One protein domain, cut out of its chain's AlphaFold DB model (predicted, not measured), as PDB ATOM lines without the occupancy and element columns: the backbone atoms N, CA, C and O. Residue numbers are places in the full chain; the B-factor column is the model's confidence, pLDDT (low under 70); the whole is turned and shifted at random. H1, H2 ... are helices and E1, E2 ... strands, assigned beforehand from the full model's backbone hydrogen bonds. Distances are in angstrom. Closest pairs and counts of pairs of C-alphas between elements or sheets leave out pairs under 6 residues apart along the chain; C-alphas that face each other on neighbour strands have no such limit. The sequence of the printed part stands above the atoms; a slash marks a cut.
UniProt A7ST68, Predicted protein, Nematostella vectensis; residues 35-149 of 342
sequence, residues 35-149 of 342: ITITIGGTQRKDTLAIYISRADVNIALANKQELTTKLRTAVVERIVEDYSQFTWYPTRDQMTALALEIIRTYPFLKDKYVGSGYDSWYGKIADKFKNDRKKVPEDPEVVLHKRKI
ATOM      1  N   ILE A  35     -40.421 -10.249  -9.225       63.56
ATOM      2  CA  ILE A  35     -40.405 -11.062 -10.445       63.56
ATOM      3  C   ILE A  35     -41.782 -11.699 -10.563       63.56
ATOM      4  O   ILE A  35     -42.264 -12.323  -9.620       63.56
ATOM      5  N   THR A  36     -42.434 -11.527 -11.706       59.72
ATOM      6  CA  THR A  36     -43.790 -12.034 -11.919       59.72
ATOM      7  C   THR A  36     -43.728 -13.268 -12.800       59.72
ATOM      8  O   THR A  36     -43.513 -13.163 -13.997       59.72
ATOM      9  N   ILE A  37     -43.904 -14.444 -12.213       58.88
ATOM     10  CA  ILE A  37     -43.812 -15.726 -12.906       58.88
ATOM     11  C   ILE A  37     -45.208 -16.229 -13.231       58.88
ATOM     12  O   ILE A  37     -46.075 -16.296 -12.366       58.88
ATOM     13  N   THR A  38     -45.426 -16.628 -14.479       49.44
ATOM     14  CA  THR A  38     -46.665 -17.315 -14.861       49.44
ATOM     15  C   THR A  38     -46.519 -18.802 -14.555       49.44
ATOM     16  O   THR A  38     -45.622 -19.455 -15.088       49.44
ATOM     17  N   ILE A  39     -47.390 -19.345 -13.705       49.41
ATOM     18  CA  ILE A  39     -47.455 -20.776 -13.407       49.41
ATOM     19  C   ILE A  39     -48.639 -21.354 -14.186       49.41
ATOM     20  O   ILE A  39     -49.783 -20.973 -13.957       49.41
ATOM     21  N   GLY A  40     -48.356 -22.261 -15.125       40.25
ATOM     22  CA  GLY A  40     -49.374 -23.035 -15.839       40.25
ATOM     23  C   GLY A  40     -49.274 -22.955 -17.362       40.25
ATOM     24  O   GLY A  40     -49.481 -21.905 -17.968       40.25
ATOM     25  N   GLY A  41     -49.016 -24.105 -17.987       43.06
ATOM     26  CA  GLY A  41     -49.487 -24.394 -19.338       43.06
ATOM     27  C   GLY A  41     -50.906 -24.951 -19.228       43.06
ATOM     28  O   GLY A  41     -51.146 -25.823 -18.401       43.06
ATOM     29  N   THR A  42     -51.823 -24.449 -20.053       42.28
ATOM     30  CA  THR A  42     -53.265 -24.770 -20.140       42.28
ATOM     31  C   THR A  42     -54.218 -24.094 -19.126       42.28
ATOM     32  O   THR A  42     -54.360 -24.456 -17.967       42.28
ATOM     33  N   GLN A  43     -54.932 -23.091 -19.658       38.59
ATOM     34  CA  GLN A  43     -56.255 -22.556 -19.282       38.59
ATOM     35  C   GLN A  43     -56.464 -21.800 -17.951       38.59
ATOM     36  O   GLN A  43     -57.466 -21.094 -17.840       38.59
ATOM     37  N   ARG A  44     -55.526 -21.787 -16.995       39.66
ATOM     38  CA  ARG A  44     -55.487 -20.740 -15.946       39.66
ATOM     39  C   ARG A  44     -54.064 -20.237 -15.743       39.66
ATOM     40  O   ARG A  44     -53.184 -20.985 -15.339       39.66
ATOM     41  N   LYS A  45     -53.842 -18.963 -16.082       42.91
ATOM     42  CA  LYS A  45     -52.584 -18.253 -15.836       42.91
ATOM     43  C   LYS A  45     -52.583 -17.809 -14.378       42.91
ATOM     44  O   LYS A  45     -53.011 -16.696 -14.078       42.91
ATOM     45  N   ASP A  46     -52.149 -18.685 -13.485       54.75
ATOM     46  CA  ASP A  46     -51.938 -18.298 -12.098       54.75
ATOM     47  C   ASP A  46     -50.595 -17.558 -12.029       54.75
ATOM     48  O   ASP A  46     -49.514 -18.126 -12.189       54.75
ATOM     49  N   THR A  47     -50.671 -16.240 -11.882       58.78
ATOM     50  CA  THR A  47     -49.500 -15.369 -11.820       58.78
ATOM     51  C   THR A  47     -48.933 -15.357 -10.400       58.78
ATOM     52  O   THR A  47     -49.558 -14.834  -9.476       58.78
ATOM     53  N   LEU A  48     -47.729 -15.898 -10.216       64.69
ATOM     54  CA  LEU A  48     -46.967 -15.833  -8.975       64.69
ATOM     55  C   LEU A  48     -46.068 -14.591  -8.974       64.69
ATOM     56  O   LEU A  48     -45.072 -14.528  -9.690       64.69
ATOM     57  N   ALA A  49     -46.384 -13.614  -8.130       67.12
ATOM     58  CA  ALA A  49     -45.479 -12.503  -7.851       67.12
ATOM     59  C   ALA A  49     -44.481 -12.903  -6.751       67.12
ATOM     60  O   ALA A  49     -44.851 -13.051  -5.585       67.12
ATOM     61  N   ILE A  50     -43.213 -13.066  -7.123       70.62
ATOM     62  CA  ILE A  50     -42.105 -13.363  -6.216       70.62
ATOM     63  C   ILE A  50     -41.434 -12.055  -5.827       70.62
ATOM     64  O   ILE A  50     -40.783 -11.402  -6.643       70.62
ATOM     65  N   TYR A  51     -41.563 -11.680  -4.557       69.12
ATOM     66  CA  TYR A  51     -40.900 -10.500  -4.011       69.12
ATOM     67  C   TYR A  51     -39.568 -10.883  -3.378       69.12
ATOM     68  O   TYR A  51     -39.501 -11.721  -2.470       69.12
ATOM     69  N   ILE A  52     -38.502 -10.225  -3.829       76.12
ATOM     70  CA  ILE A  52     -37.171 -10.388  -3.255       76.12
ATOM     71  C   ILE A  52     -37.079  -9.468  -2.032       76.12
ATOM     72  O   ILE A  52     -37.038  -8.247  -2.150       76.12
ATOM     73  N   SER A  53     -37.057 -10.039  -0.825       66.88
ATOM     74  CA  SER A  53     -37.013  -9.271   0.432       66.88
ATOM     75  C   SER A  53     -35.605  -8.823   0.842       66.88
ATOM     76  O   SER A  53     -35.445  -8.090   1.819       66.88
ATOM     77  N   ARG A  54     -34.569  -9.265   0.122       76.31
ATOM     78  CA  ARG A  54     -33.167  -8.943   0.407       76.31
ATOM     79  C   ARG A  54     -32.790  -7.559  -0.117       76.31
ATOM     80  O   ARG A  54     -32.835  -7.308  -1.318       76.31
ATOM     81  N   ALA A  55     -32.407  -6.666   0.794       74.81
ATOM     82  CA  ALA A  55     -32.085  -5.277   0.473       74.81
ATOM     83  C   ALA A  55     -30.865  -5.141  -0.451       74.81
ATOM     84  O   ALA A  55     -30.900  -4.354  -1.385       74.81
ATOM     85  N   ASP A  56     -29.821  -5.941  -0.235       79.19
ATOM     86  CA  ASP A  56     -28.606  -5.963  -1.056       79.19
ATOM     87  C   ASP A  56     -28.878  -6.399  -2.501       79.19
ATOM     88  O   ASP A  56     -28.368  -5.794  -3.443       79.19
ATOM     89  N   VAL A  57     -29.748  -7.395  -2.683       81.38
ATOM     90  CA  VAL A  57     -30.220  -7.799  -4.010       81.38
ATOM     91  C   VAL A  57     -31.044  -6.678  -4.647       81.38
ATOM     92  O   VAL A  57     -30.778  -6.307  -5.784       81.38
ATOM     93  N   ASN A  58     -31.996  -6.086  -3.918       79.69
ATOM     94  CA  ASN A  58     -32.821  -4.988  -4.435       79.69
ATOM     95  C   ASN A  58     -31.994  -3.759  -4.845       79.69
ATOM     96  O   ASN A  58     -32.306  -3.140  -5.856       79.69
ATOM     97  N   ILE A  59     -30.939  -3.420  -4.098       79.94
ATOM     98  CA  ILE A  59     -30.025  -2.321  -4.440       79.94
ATOM     99  C   ILE A  59     -29.259  -2.648  -5.726       79.94
ATOM    100  O   ILE A  59     -29.213  -1.825  -6.638       79.94
ATOM    101  N   ALA A  60     -28.693  -3.854  -5.835       81.62
ATOM    102  CA  ALA A  60     -27.955  -4.262  -7.029       81.62
ATOM    103  C   ALA A  60     -28.855  -4.314  -8.279       81.62
ATOM    104  O   ALA A  60     -28.440  -3.884  -9.356       81.62
ATOM    105  N   LEU A  61     -30.100  -4.778  -8.121       83.44
ATOM    106  CA  LEU A  61     -31.103  -4.791  -9.187       83.44
ATOM    107  C   LEU A  61     -31.524  -3.373  -9.601       83.44
ATOM    108  O   LEU A  61     -31.593  -3.095 -10.797       83.44
ATOM    109  N   ALA A  62     -31.744  -2.468  -8.641       81.06
ATOM    110  CA  ALA A  62     -32.085  -1.067  -8.910       81.06
ATOM    111  C   ALA A  62     -30.966  -0.338  -9.669       81.06
ATOM    112  O   ALA A  62     -31.228   0.411 -10.609       81.06
ATOM    113  N   ASN A  63     -29.714  -0.614  -9.299       83.50
ATOM    114  CA  ASN A  63     -28.531  -0.016  -9.913       83.50
ATOM    115  C   ASN A  63     -28.128  -0.680 -11.241       83.50
ATOM    116  O   ASN A  63     -27.118  -0.293 -11.824       83.50
ATOM    117  N   LYS A  64     -28.888  -1.680 -11.724       82.31
ATOM    118  CA  LYS A  64     -28.596  -2.460 -12.945       82.31
ATOM    119  C   LYS A  64     -27.179  -3.049 -12.961       82.31
ATOM    120  O   LYS A  64     -26.544  -3.148 -14.010       82.31
ATOM    121  N   GLN A  65     -26.675  -3.420 -11.788       82.81
ATOM    122  CA  GLN A  65     -25.335  -3.964 -11.631       82.81
ATOM    123  C   GLN A  65     -25.337  -5.476 -11.882       82.81
ATOM    124  O   GLN A  65     -26.308  -6.173 -11.580       82.81
ATOM    125  N   GLU A  66     -24.220  -6.010 -12.378       82.44
ATOM    126  CA  GLU A  66     -24.008  -7.456 -12.400       82.44
ATOM    127  C   GLU A  66     -24.084  -8.044 -10.986       82.44
ATOM    128  O   GLU A  66     -23.454  -7.566 -10.037       82.44
ATOM    129  N   LEU A  67     -24.870  -9.110 -10.844       83.56
ATOM    130  CA  LEU A  67     -25.029  -9.788  -9.568       83.56
ATOM    131  C   LEU A  67     -23.842 -10.712  -9.305       83.56
ATOM    132  O   LEU A  67     -23.558 -11.627 -10.079       83.56
ATOM    133  N   THR A  68     -23.214 -10.533  -8.145       86.50
ATOM    134  CA  THR A  68     -22.237 -11.497  -7.626       86.50
ATOM    135  C   THR A  68     -22.883 -12.872  -7.428       86.50
ATOM    136  O   THR A  68     -24.094 -12.987  -7.215       86.50
ATOM    137  N   THR A  69     -22.075 -13.937  -7.415       86.38
ATOM    138  CA  THR A  69     -22.549 -15.322  -7.228       86.38
ATOM    139  C   THR A  69     -23.445 -15.485  -5.997       86.38
ATOM    140  O   THR A  69     -24.432 -16.213  -6.047       86.38
ATOM    141  N   LYS A  70     -23.151 -14.772  -4.900       86.81
ATOM    142  CA  LYS A  70     -23.959 -14.808  -3.670       86.81
ATOM    143  C   LYS A  70     -25.357 -14.222  -3.879       86.81
ATOM    144  O   LYS A  70     -26.335 -14.817  -3.437       86.81
ATOM    145  N   LEU A  71     -25.454 -13.080  -4.561       86.75
ATOM    146  CA  LEU A  71     -26.735 -12.425  -4.833       86.75
ATOM    147  C   LEU A  71     -27.569 -13.231  -5.833       86.75
ATOM    148  O   LEU A  71     -28.768 -13.391  -5.628       86.75
ATOM    149  N   ARG A  72     -26.931 -13.817  -6.856       88.81
ATOM    150  CA  ARG A  72     -27.603 -14.724  -7.804       88.81
ATOM    151  C   ARG A  72     -28.225 -15.924  -7.095       88.81
ATOM    152  O   ARG A  72     -29.396 -16.218  -7.316       88.81
ATOM    153  N   THR A  73     -27.474 -16.578  -6.209       88.81
ATOM    154  CA  THR A  73     -27.991 -17.701  -5.410       88.81
ATOM    155  C   THR A  73     -29.178 -17.278  -4.551       88.81
ATOM    156  O   THR A  73     -30.154 -18.013  -4.491       88.81
ATOM    157  N   ALA A  74     -29.146 -16.083  -3.957       87.75
ATOM    158  CA  ALA A  74     -30.244 -15.582  -3.132       87.75
ATOM    159  C   ALA A  74     -31.535 -15.309  -3.928       87.75
ATOM    160  O   ALA A  74     -32.634 -15.536  -3.425       87.75
ATOM    161  N   VAL A  75     -31.413 -14.839  -5.175       88.19
ATOM    162  CA  VAL A  75     -32.558 -14.704  -6.092       88.19
ATOM    163  C   VAL A  75     -33.149 -16.078  -6.392       88.19
ATOM    164  O   VAL A  75     -34.348 -16.282  -6.224       88.19
ATOM    165  N   VAL A  76     -32.304 -17.037  -6.783       91.19
ATOM    166  CA  VAL A  76     -32.739 -18.405  -7.103       91.19
ATOM    167  C   VAL A  76     -33.365 -19.091  -5.887       91.19
ATOM    168  O   VAL A  76     -34.389 -19.746  -6.025       91.19
ATOM    169  N   GLU A  77     -32.802 -18.900  -4.694       90.25
ATOM    170  CA  GLU A  77     -33.367 -19.369  -3.426       90.25
ATOM    171  C   GLU A  77     -34.797 -18.895  -3.232       90.25
ATOM    172  O   GLU A  77     -35.686 -19.717  -3.030       90.25
ATOM    173  N   ARG A  78     -35.032 -17.589  -3.379       88.00
ATOM    174  CA  ARG A  78     -36.370 -17.024  -3.221       88.00
ATOM    175  C   ARG A  78     -37.352 -17.579  -4.250       88.00
ATOM    176  O   ARG A  78     -38.489 -17.885  -3.904       88.00
ATOM    177  N   ILE A  79     -36.906 -17.720  -5.499       88.62
ATOM    178  CA  ILE A  79     -37.732 -18.267  -6.578       88.62
ATOM    179  C   ILE A  79     -38.125 -19.713  -6.272       88.62
ATOM    180  O   ILE A  79     -39.300 -20.058  -6.360       88.62
ATOM    181  N   VAL A  80     -37.160 -20.545  -5.879       89.38
ATOM    182  CA  VAL A  80     -37.401 -21.960  -5.578       89.38
ATOM    183  C   VAL A  80     -38.267 -22.134  -4.333       89.38
ATOM    184  O   VAL A  80     -39.151 -22.976  -4.354       89.38
ATOM    185  N   GLU A  81     -38.078 -21.333  -3.282       88.19
ATOM    186  CA  GLU A  81     -38.913 -21.370  -2.068       88.19
ATOM    187  C   GLU A  81     -40.390 -21.052  -2.331       88.19
ATOM    188  O   GLU A  81     -41.279 -21.622  -1.696       88.19
ATOM    189  N   ASP A  82     -40.662 -20.099  -3.221       84.62
ATOM    190  CA  ASP A  82     -42.035 -19.732  -3.557       84.62
ATOM    191  C   ASP A  82     -42.632 -20.726  -4.571       84.62
ATOM    192  O   ASP A  82     -43.801 -21.087  -4.455       84.62
ATOM    193  N   TYR A  83     -41.831 -21.238  -5.512       86.94
ATOM    194  CA  TYR A  83     -42.283 -22.210  -6.513       86.94
ATOM    195  C   TYR A  83     -42.474 -23.628  -5.945       86.94
ATOM    196  O   TYR A  83     -43.380 -24.348  -6.365       86.94
ATOM    197  N   SER A  84     -41.679 -24.033  -4.950       84.81
ATOM    198  CA  SER A  84     -41.794 -25.345  -4.297       84.81
ATOM    199  C   SER A  84     -43.093 -25.534  -3.514       84.81
ATOM    200  O   SER A  84     -43.465 -26.659  -3.207       84.81
ATOM    201  N   GLN A  85     -43.828 -24.450  -3.244       83.25
ATOM    202  CA  GLN A  85     -45.190 -24.517  -2.705       83.25
ATOM    203  C   GLN A  85     -46.186 -25.130  -3.702       83.25
ATOM    204  O   GLN A  85     -47.257 -25.571  -3.286       83.25
ATOM    205  N   PHE A  86     -45.847 -25.143  -4.995       83.75
ATOM    206  CA  PHE A  86     -46.650 -25.735  -6.064       83.75
ATOM    207  C   PHE A  86     -46.132 -27.117  -6.455       83.75
ATOM    208  O   PHE A  86     -46.924 -28.048  -6.575       83.75
ATOM    209  N   THR A  87     -44.820 -27.244  -6.674       83.19
ATOM    210  CA  THR A  87     -44.183 -28.524  -7.015       83.19
ATOM    211  C   THR A  87     -42.686 -28.526  -6.708       83.19
ATOM    212  O   THR A  87     -41.964 -27.561  -6.972       83.19
ATOM    213  N   TRP A  88     -42.197 -29.656  -6.201       85.94
ATOM    214  CA  TRP A  88     -40.772 -29.953  -6.039       85.94
ATOM    215  C   TRP A  88     -40.116 -30.541  -7.298       85.94
ATOM    216  O   TRP A  88     -38.881 -30.654  -7.348       85.94
ATOM    217  N   TYR A  89     -40.909 -30.912  -8.307       85.06
ATOM    218  CA  TYR A  89     -40.475 -31.510  -9.574       85.06
ATOM    219  C   TYR A  89     -40.966 -30.697 -10.783       85.06
ATOM    220  O   TYR A  89     -41.716 -31.214 -11.612       85.06
ATOM    221  N   PRO A  90     -40.524 -29.433 -10.929       85.38
ATOM    222  CA  PRO A  90     -40.844 -28.658 -12.117       85.38
ATOM    223  C   PRO A  90     -40.312 -29.334 -13.384       85.38
ATOM    224  O   PRO A  90     -39.207 -29.890 -13.399       85.38
ATOM    225  N   THR A  91     -41.085 -29.256 -14.465       86.19
ATOM    226  CA  THR A  91     -40.664 -29.738 -15.784       86.19
ATOM    227  C   THR A  91     -39.571 -28.848 -16.370       86.19
ATOM    228  O   THR A  91     -39.359 -27.710 -15.939       86.19
ATOM    229  N   ARG A  92     -38.870 -29.353 -17.394       84.00
ATOM    230  CA  ARG A  92     -37.857 -28.579 -18.126       84.00
ATOM    231  C   ARG A  92     -38.423 -27.247 -18.615       84.00
ATOM    232  O   ARG A  92     -37.834 -26.212 -18.327       84.00
ATOM    233  N   ASP A  93     -39.589 -27.269 -19.251       84.12
ATOM    234  CA  ASP A  93     -40.220 -26.065 -19.801       84.12
ATOM    235  C   ASP A  93     -40.586 -25.053 -18.713       84.12
ATOM    236  O   ASP A  93     -40.417 -23.852 -18.902       84.12
ATOM    237  N   GLN A  94     -41.018 -25.526 -17.540       83.44
ATOM    238  CA  GLN A  94     -41.292 -24.664 -16.390       83.44
ATOM    239  C   GLN A  94     -40.010 -24.005 -15.868       83.44
ATOM    240  O   GLN A  94     -39.994 -22.800 -15.617       83.44
ATOM    241  N   MET A  95     -38.915 -24.760 -15.747       87.94
ATOM    242  CA  MET A  95     -37.616 -24.211 -15.339       87.94
ATOM    243  C   MET A  95     -37.045 -23.242 -16.382       87.94
ATOM    244  O   MET A  95     -36.468 -22.215 -16.021       87.94
ATOM    245  N   THR A  96     -37.233 -23.522 -17.671       89.06
ATOM    246  CA  THR A  96     -36.857 -22.615 -18.760       89.06
ATOM    247  C   THR A  96     -37.688 -21.335 -18.724       89.06
ATOM    248  O   THR A  96     -37.121 -20.248 -18.812       89.06
ATOM    249  N   ALA A  97     -39.002 -21.431 -18.509       85.69
ATOM    250  CA  ALA A  97     -39.873 -20.269 -18.357       85.69
ATOM    251  C   ALA A  97     -39.456 -19.393 -17.164       85.69
ATOM    252  O   ALA A  97     -39.401 -18.172 -17.298       85.69
ATOM    253  N   LEU A  98     -39.083 -20.000 -16.028       87.88
ATOM    254  CA  LEU A  98     -38.534 -19.275 -14.875       87.88
ATOM    255  C   LEU A  98     -37.266 -18.497 -15.243       87.88
ATOM    256  O   LEU A  98     -37.149 -17.316 -14.922       87.88
ATOM    257  N   ALA A  99     -36.321 -19.147 -15.923       90.12
ATOM    258  CA  ALA A  99     -35.070 -18.515 -16.325       90.12
ATOM    259  C   ALA A  99     -35.305 -17.358 -17.311       90.12
ATOM    260  O   ALA A  99     -34.747 -16.274 -17.136       90.12
ATOM    261  N   LEU A 100     -36.174 -17.552 -18.305       88.19
ATOM    262  CA  LEU A 100     -36.545 -16.514 -19.266       88.19
ATOM    263  C   LEU A 100     -37.225 -15.322 -18.592       88.19
ATOM    264  O   LEU A 100     -36.942 -14.181 -18.946       88.19
ATOM    265  N   GLU A 101     -38.069 -15.561 -17.592       86.75
ATOM    266  CA  GLU A 101     -38.778 -14.501 -16.880       86.75
ATOM    267  C   GLU A 101     -37.835 -13.612 -16.051       86.75
ATOM    268  O   GLU A 101     -38.016 -12.391 -15.986       86.75
ATOM    269  N   ILE A 102     -36.767 -14.195 -15.487       87.75
ATOM    270  CA  ILE A 102     -35.687 -13.435 -14.837       87.75
ATOM    271  C   ILE A 102     -35.034 -12.489 -15.846       87.75
ATOM    272  O   ILE A 102     -34.875 -11.302 -15.558       87.75
ATOM    273  N   ILE A 103     -34.692 -12.991 -17.037       89.12
ATOM    274  CA  ILE A 103     -34.056 -12.187 -18.090       89.12
ATOM    275  C   ILE A 103     -35.015 -11.131 -18.646       89.12
ATOM    276  O   ILE A 103     -34.604 -10.003 -18.903       89.12
ATOM    277  N   ARG A 104     -36.303 -11.454 -18.786       86.50
ATOM    278  CA  ARG A 104     -37.337 -10.514 -19.239       86.50
ATOM    279  C   ARG A 104     -37.498  -9.346 -18.266       86.50
ATOM    280  O   ARG A 104     -37.633  -8.204 -18.696       86.50
ATOM    281  N   THR A 105     -37.471  -9.632 -16.965       84.31
ATOM    282  CA  THR A 105     -37.587  -8.619 -15.903       84.31
ATOM    283  C   THR A 105     -36.295  -7.814 -15.753       84.31
ATOM    284  O   THR A 105     -36.335  -6.601 -15.548       84.31
ATOM    285  N   TYR A 106     -35.140  -8.468 -15.903       85.44
ATOM    286  CA  TYR A 106     -33.818  -7.859 -15.768       85.44
ATOM    287  C   TYR A 106     -32.923  -8.199 -16.968       85.44
ATOM    288  O   TYR A 106     -32.048  -9.065 -16.868       85.44
ATOM    289  N   PRO A 107     -33.060  -7.481 -18.100       86.56
ATOM    290  CA  PRO A 107     -32.301  -7.782 -19.317       86.56
ATOM    291  C   PRO A 107     -30.777  -7.722 -19.144       86.56
ATOM    292  O   PRO A 107     -30.040  -8.416 -19.840       86.56
ATOM    293  N   PHE A 108     -30.290  -6.933 -18.182       85.00
ATOM    294  CA  PHE A 108     -28.864  -6.815 -17.854       85.00
ATOM    295  C   PHE A 108     -28.277  -8.062 -17.162       85.00
ATOM    296  O   PHE A 108     -27.062  -8.154 -17.018       85.00
ATOM    297  N   LEU A 109     -29.114  -9.019 -16.738       86.62
ATOM    298  CA  LEU A 109     -28.691 -10.294 -16.143       86.62
ATOM    299  C   LEU A 109     -28.471 -11.413 -17.167       86.62
ATOM    300  O   LEU A 109     -28.170 -12.542 -16.763       86.62
ATOM    301  N   LYS A 110     -28.642 -11.115 -18.461       87.06
ATOM    302  CA  LYS A 110     -28.414 -12.055 -19.559       87.06
ATOM    303  C   LYS A 110     -26.945 -12.474 -19.613       87.06
ATOM    304  O   LYS A 110     -26.048 -11.639 -19.482       87.06
ATOM    305  N   ASP A 111     -26.706 -13.761 -19.839       85.44
ATOM    306  CA  ASP A 111     -25.349 -14.287 -19.974       85.44
ATOM    307  C   ASP A 111     -24.676 -13.714 -21.232       85.44
ATOM    308  O   ASP A 111     -25.252 -13.725 -22.321       85.44
ATOM    309  N   LYS A 112     -23.463 -13.169 -21.068       79.56
ATOM    310  CA  LYS A 112     -22.765 -12.390 -22.108       79.56
ATOM    311  C   LYS A 112     -21.917 -13.222 -23.069       79.56
ATOM    312  O   LYS A 112     -21.693 -12.782 -24.190       79.56
ATOM    313  N   TYR A 113     -21.414 -14.377 -22.628       67.56
ATOM    314  CA  TYR A 113     -20.313 -15.064 -23.315       67.56
ATOM    315  C   TYR A 113     -20.626 -16.500 -23.768       67.56
ATOM    316  O   TYR A 113     -19.889 -17.017 -24.597       67.56
ATOM    317  N   VAL A 114     -21.686 -17.153 -23.267       56.03
ATOM    318  CA  VAL A 114     -21.996 -18.559 -23.599       56.03
ATOM    319  C   VAL A 114     -23.510 -18.821 -23.576       56.03
ATOM    320  O   VAL A 114     -24.178 -18.469 -22.603       56.03
ATOM    321  N   GLY A 115     -24.023 -19.485 -24.620       65.50
ATOM    322  CA  GLY A 115     -25.362 -20.091 -24.664       65.50
ATOM    323  C   GLY A 115     -26.520 -19.183 -25.105       65.50
ATOM    324  O   GLY A 115     -26.330 -18.087 -25.631       65.50
ATOM    325  N   SER A 116     -27.749 -19.641 -24.849       76.69
ATOM    326  CA  SER A 116     -29.034 -18.981 -25.150       76.69
ATOM    327  C   SER A 116     -29.300 -17.733 -24.289       76.69
ATOM    328  O   SER A 116     -30.353 -17.098 -24.388       76.69
ATOM    329  N   GLY A 117     -28.357 -17.360 -23.419       80.88
ATOM    330  CA  GLY A 117     -28.419 -16.179 -22.553       80.88
ATOM    331  C   GLY A 117     -29.145 -16.382 -21.217       80.88
ATOM    332  O   GLY A 117     -29.109 -15.479 -20.380       80.88
ATOM    333  N   TYR A 118     -29.790 -17.535 -21.009       86.56
ATOM    334  CA  TYR A 118     -30.491 -17.899 -19.767       86.56
ATOM    335  C   TYR A 118     -30.007 -19.225 -19.152       86.56
ATOM    336  O   TYR A 118     -30.479 -19.615 -18.080       86.56
ATOM    337  N   ASP A 119     -29.079 -19.927 -19.807       87.44
ATOM    338  CA  ASP A 119     -28.683 -21.292 -19.443       87.44
ATOM    339  C   ASP A 119     -28.059 -21.364 -18.045       87.44
ATOM    340  O   ASP A 119     -28.320 -22.306 -17.290       87.44
ATOM    341  N   SER A 120     -27.304 -20.337 -17.635       89.50
ATOM    342  CA  SER A 120     -26.736 -20.299 -16.284       89.50
ATOM    343  C   SER A 120     -27.816 -20.175 -15.205       89.50
ATOM    344  O   SER A 120     -27.681 -20.746 -14.120       89.50
ATOM    345  N   TRP A 121     -28.904 -19.451 -15.485       90.94
ATOM    346  CA  TRP A 121     -30.041 -19.310 -14.577       90.94
ATOM    347  C   TRP A 121     -30.830 -20.610 -14.498       90.94
ATOM    348  O   TRP A 121     -31.112 -21.070 -13.391       90.94
ATOM    349  N   TYR A 122     -31.099 -21.238 -15.645       91.81
ATOM    350  CA  TYR A 122     -31.723 -22.558 -15.709       91.81
ATOM    351  C   TYR A 122     -30.947 -23.581 -14.870       91.81
ATOM    352  O   TYR A 122     -31.524 -24.210 -13.982       91.81
ATOM    353  N   GLY A 123     -29.631 -23.695 -15.085       90.06
ATOM    354  CA  GLY A 123     -28.791 -24.649 -14.361       90.06
ATOM    355  C   GLY A 123     -28.823 -24.417 -12.851       90.06
ATOM    356  O   GLY A 123     -29.021 -25.353 -12.078       90.06
ATOM    357  N   LYS A 124     -28.730 -23.153 -12.414       91.25
ATOM    358  CA  LYS A 124     -28.807 -22.806 -10.986       91.25
ATOM    359  C   LYS A 124     -30.163 -23.139 -10.367       91.25
ATOM    360  O   LYS A 124     -30.193 -23.618  -9.235       91.25
ATOM    361  N   ILE A 125     -31.262 -22.904 -11.081       92.31
ATOM    362  CA  ILE A 125     -32.613 -23.252 -10.622       92.31
ATOM    363  C   ILE A 125     -32.748 -24.775 -10.500       92.31
ATOM    364  O   ILE A 125     -33.149 -25.273  -9.446       92.31
ATOM    365  N   ALA A 126     -32.343 -25.519 -11.531       91.38
ATOM    366  CA  ALA A 126     -32.409 -26.979 -11.552       91.38
ATOM    367  C   ALA A 126     -31.585 -27.614 -10.416       91.38
ATOM    368  O   ALA A 126     -32.089 -28.457  -9.663       91.38
ATOM    369  N   ASP A 127     -30.342 -27.159 -10.233       90.69
ATOM    370  CA  ASP A 127     -29.469 -27.602  -9.145       90.69
ATOM    371  C   ASP A 127     -30.072 -27.298  -7.775       90.69
ATOM    372  O   ASP A 127     -29.976 -28.108  -6.846       90.69
ATOM    373  N   LYS A 128     -30.715 -26.136  -7.630       93.00
ATOM    374  CA  LYS A 128     -31.329 -25.729  -6.371       93.00
ATOM    375  C   LYS A 128     -32.513 -26.622  -6.009       93.00
ATOM    376  O   LYS A 128     -32.512 -27.162  -4.903       93.00
ATOM    377  N   PHE A 129     -33.440 -26.877  -6.936       91.19
ATOM    378  CA  PHE A 129     -34.523 -27.844  -6.720       91.19
ATOM    379  C   PHE A 129     -33.973 -29.230  -6.354       91.19
ATOM    380  O   PHE A 129     -34.430 -29.856  -5.397       91.19
ATOM    381  N   LYS A 130     -32.933 -29.702  -7.056       87.69
ATOM    382  CA  LYS A 130     -32.281 -30.990  -6.767       87.69
ATOM    383  C   LYS A 130     -31.690 -31.055  -5.362       87.69
ATOM    384  O   LYS A 130     -31.822 -32.081  -4.693       87.69
ATOM    385  N   ASN A 131     -31.023 -29.996  -4.922       88.88
ATOM    386  CA  ASN A 131     -30.382 -29.953  -3.614       88.88
ATOM    387  C   ASN A 131     -31.390 -29.780  -2.476       88.88
ATOM    388  O   ASN A 131     -31.225 -30.409  -1.432       88.88
ATOM    389  N   ASP A 132     -32.442 -28.988  -2.666       88.25
ATOM    390  CA  ASP A 132     -33.436 -28.762  -1.620       88.25
ATOM    391  C   ASP A 132     -34.349 -29.979  -1.414       88.25
ATOM    392  O   ASP A 132     -34.632 -30.312  -0.265       88.25
ATOM    393  N   ARG A 133     -34.654 -30.770  -2.458       88.19
ATOM    394  CA  ARG A 133     -35.333 -32.079  -2.313       88.19
ATOM    395  C   ARG A 133     -34.617 -33.055  -1.371       88.19
ATOM    396  O   ARG A 133     -35.248 -33.943  -0.797       88.19
ATOM    397  N   LYS A 134     -33.297 -32.926  -1.199       82.69
ATOM    398  CA  LYS A 134     -32.541 -33.742  -0.233       82.69
ATOM    399  C   LYS A 134     -32.829 -33.338   1.216       82.69
ATOM    400  O   LYS A 134     -32.679 -34.172   2.100       82.69
ATOM    401  N   LYS A 135     -33.230 -32.086   1.450       85.31
ATOM    402  CA  LYS A 135     -33.495 -31.509   2.776       85.31
ATOM    403  C   LYS A 135     -34.948 -31.671   3.223       85.31
ATOM    404  O   LYS A 135     -35.206 -31.574   4.415       85.31
ATOM    405  N   VAL A 136     -35.874 -31.929   2.294       82.75
ATOM    406  CA  VAL A 136     -37.305 -32.152   2.575       82.75
ATOM    407  C   VAL A 136     -37.736 -33.589   2.248       82.75
ATOM    408  O   VAL A 136     -38.567 -33.813   1.369       82.75
ATOM    409  N   PRO A 137     -37.162 -34.611   2.910       74.00
ATOM    410  CA  PRO A 137     -37.465 -36.002   2.586       74.00
ATOM    411  C   PRO A 137     -38.906 -36.407   2.917       74.00
ATOM    412  O   PRO A 137     -39.361 -37.392   2.355       74.00
ATOM    413  N   GLU A 138     -39.591 -35.677   3.799       77.38
ATOM    414  CA  GLU A 138     -40.945 -35.984   4.285       77.38
ATOM    415  C   GLU A 138     -42.063 -35.428   3.391       77.38
ATOM    416  O   GLU A 138     -43.225 -35.797   3.563       77.38
ATOM    417  N   ASP A 139     -41.741 -34.545   2.439       81.75
ATOM    418  CA  ASP A 139     -42.748 -33.972   1.549       81.75
ATOM    419  C   ASP A 139     -43.407 -35.078   0.697       81.75
ATOM    420  O   ASP A 139     -42.698 -35.891   0.088       81.75
ATOM    421  N   PRO A 140     -44.751 -35.146   0.630       77.88
ATOM    422  CA  PRO A 140     -45.458 -36.252  -0.010       77.88
ATOM    423  C   PRO A 140     -45.099 -36.426  -1.490       77.88
ATOM    424  O   PRO A 140     -45.031 -37.562  -1.964       77.88
ATOM    425  N   GLU A 141     -44.836 -35.339  -2.223       76.69
ATOM    426  CA  GLU A 141     -44.445 -35.402  -3.635       76.69
ATOM    427  C   GLU A 141     -43.043 -36.011  -3.791       76.69
ATOM    428  O   GLU A 141     -42.812 -36.847  -4.670       76.69
ATOM    429  N   VAL A 142     -42.122 -35.654  -2.890       80.19
ATOM    430  CA  VAL A 142     -40.746 -36.176  -2.848       80.19
ATOM    431  C   VAL A 142     -40.726 -37.650  -2.454       80.19
ATOM    432  O   VAL A 142     -40.023 -38.443  -3.085       80.19
ATOM    433  N   VAL A 143     -41.525 -38.046  -1.462       80.12
ATOM    434  CA  VAL A 143     -41.647 -39.443  -1.024       80.12
ATOM    435  C   VAL A 143     -42.217 -40.328  -2.136       80.12
ATOM    436  O   VAL A 143     -41.743 -41.445  -2.334       80.12
ATOM    437  N   LEU A 144     -43.225 -39.857  -2.876       76.69
ATOM    438  CA  LEU A 144     -43.807 -40.609  -3.994       76.69
ATOM    439  C   LEU A 144     -42.802 -40.819  -5.132       76.69
ATOM    440  O   LEU A 144     -42.665 -41.938  -5.626       76.69
ATOM    441  N   HIS A 145     -42.063 -39.777  -5.513       76.25
ATOM    442  CA  HIS A 145     -41.056 -39.882  -6.569       76.25
ATOM    443  C   HIS A 145     -39.869 -40.761  -6.163       76.25
ATOM    444  O   HIS A 145     -39.385 -41.533  -6.988       76.25
ATOM    445  N   LYS A 146     -39.422 -40.698  -4.901       73.31
ATOM    446  CA  LYS A 146     -38.376 -41.595  -4.387       73.31
ATOM    447  C   LYS A 146     -38.837 -43.049  -4.358       73.31
ATOM    448  O   LYS A 146     -38.141 -43.899  -4.900       73.31
ATOM    449  N   ARG A 147     -40.039 -43.320  -3.835       63.06
ATOM    450  CA  ARG A 147     -40.608 -44.674  -3.829       63.06
ATOM    451  C   ARG A 147     -40.767 -45.237  -5.232       63.06
ATOM    452  O   ARG A 147     -40.415 -46.382  -5.433       63.06
ATOM    453  N   LYS A 148     -41.220 -44.448  -6.214       60.56
ATOM    454  CA  LYS A 148     -41.320 -44.901  -7.614       60.56
ATOM    455  C   LYS A 148     -39.964 -45.336  -8.179       60.56
ATOM    456  O   LYS A 148     -39.897 -46.314  -8.920       60.56
ATOM    457  N   ILE A 149     -38.894 -44.619  -7.824       59.91
ATOM    458  CA  ILE A 149     -37.527 -45.000  -8.189       59.91
ATOM    459  C   ILE A 149     -37.153 -46.301  -7.480       59.91
ATOM    460  O   ILE A 149     -36.725 -47.219  -8.163       59.91
TER     461      ILE A 149
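This is residues 35 to 149 of the 342 residues of the protein "Predicted protein" of Nematostella vectensis (UniProt A7ST68). A two-stranded hairpin, E1 and E2, packs on one side of a core of three crossed helices, with E1 over H3 and E2 over H2, while H4 crosses both helices on their other side. H1 sits at one end of this core, across the start of H2, and H5 lies at the far opposite end, touching no helix. The 115 printed residues hold two strands and then five named helices, in the order E1 E2 H1 H2 H3 H4 H5; the sheet order is E1 - E2, antiparallel, and the class is mostly helix. The whole is compact, with a radius of gyration of the C-alphas of 14.7 A and spans of 46 by 33 by 29 A.

E1, residues 35 to 39, begins with C-alpha 35 at (-40.405, -11.062, -10.445) and is 12.4 A long. E2, residues 46 to 51, is 15.7 A long. H2, residues 69 to 83, is the longest helix at 20.9 A, from C-alpha 69 at (-22.549, -15.322, -7.228). H3, residues 92 to 105, measures 20.1 A, and H4, residues 119 to 132, 19.9 A. The shorter helices are H1, residues 55 to 62, 10.3 A, and H5, residues 140 to 149, 14.4 A, with C-alpha 149 at (-37.527, -45.000, -8.189).

E1 and E2 form a hairpin, antiparallel at 153 degrees, with N 37 and O 48 at 2.8 A and N 48 and O 37 at 2.7 A, within hydrogen-bond range. The closest C-alphas of E1 and H3 are those of Ile 37 and Glu 101, 6.5 A apart; those of E2 and H2 are Ile 50 and Ile 79, 6.6 A apart. H2 and H3 are near each other, with 8 pairs of C-alphas within 10 A. H4 touches H2, the closest C-alphas being Val 76 and Ile 125 at 6.0 A, at a steep tilt of 62 degrees, the same way. H3 touches H4 with residues 95 to 99 alone, closest at Ala 99 and Tyr 122, 5.3 A between C-alphas, at a steep tilt of 58 degrees, opposite ways. H2 touches H1 with residues 71 to 75 alone, closest at the C-alphas of Val 57 and Leu 71, 5.8 A, about perpendicular at 81 degrees. H5 is apart from H4. In H1, H2, H3, H4 and H5 every O i to N i+4 pair is within hydrogen-bond range.

The two farthest C-alphas, Asn 63 and Lys 148, are 46.7 A apart. The printed part has no cut. H3 to H4 is a long link, residues 106 to 118; E2 to H1 is a tight link. The mean pLDDT of the printed part is 78.9, and 23 residues are under 70: 35 to 49, 51, 53, 113 to 115 and 147 to 149.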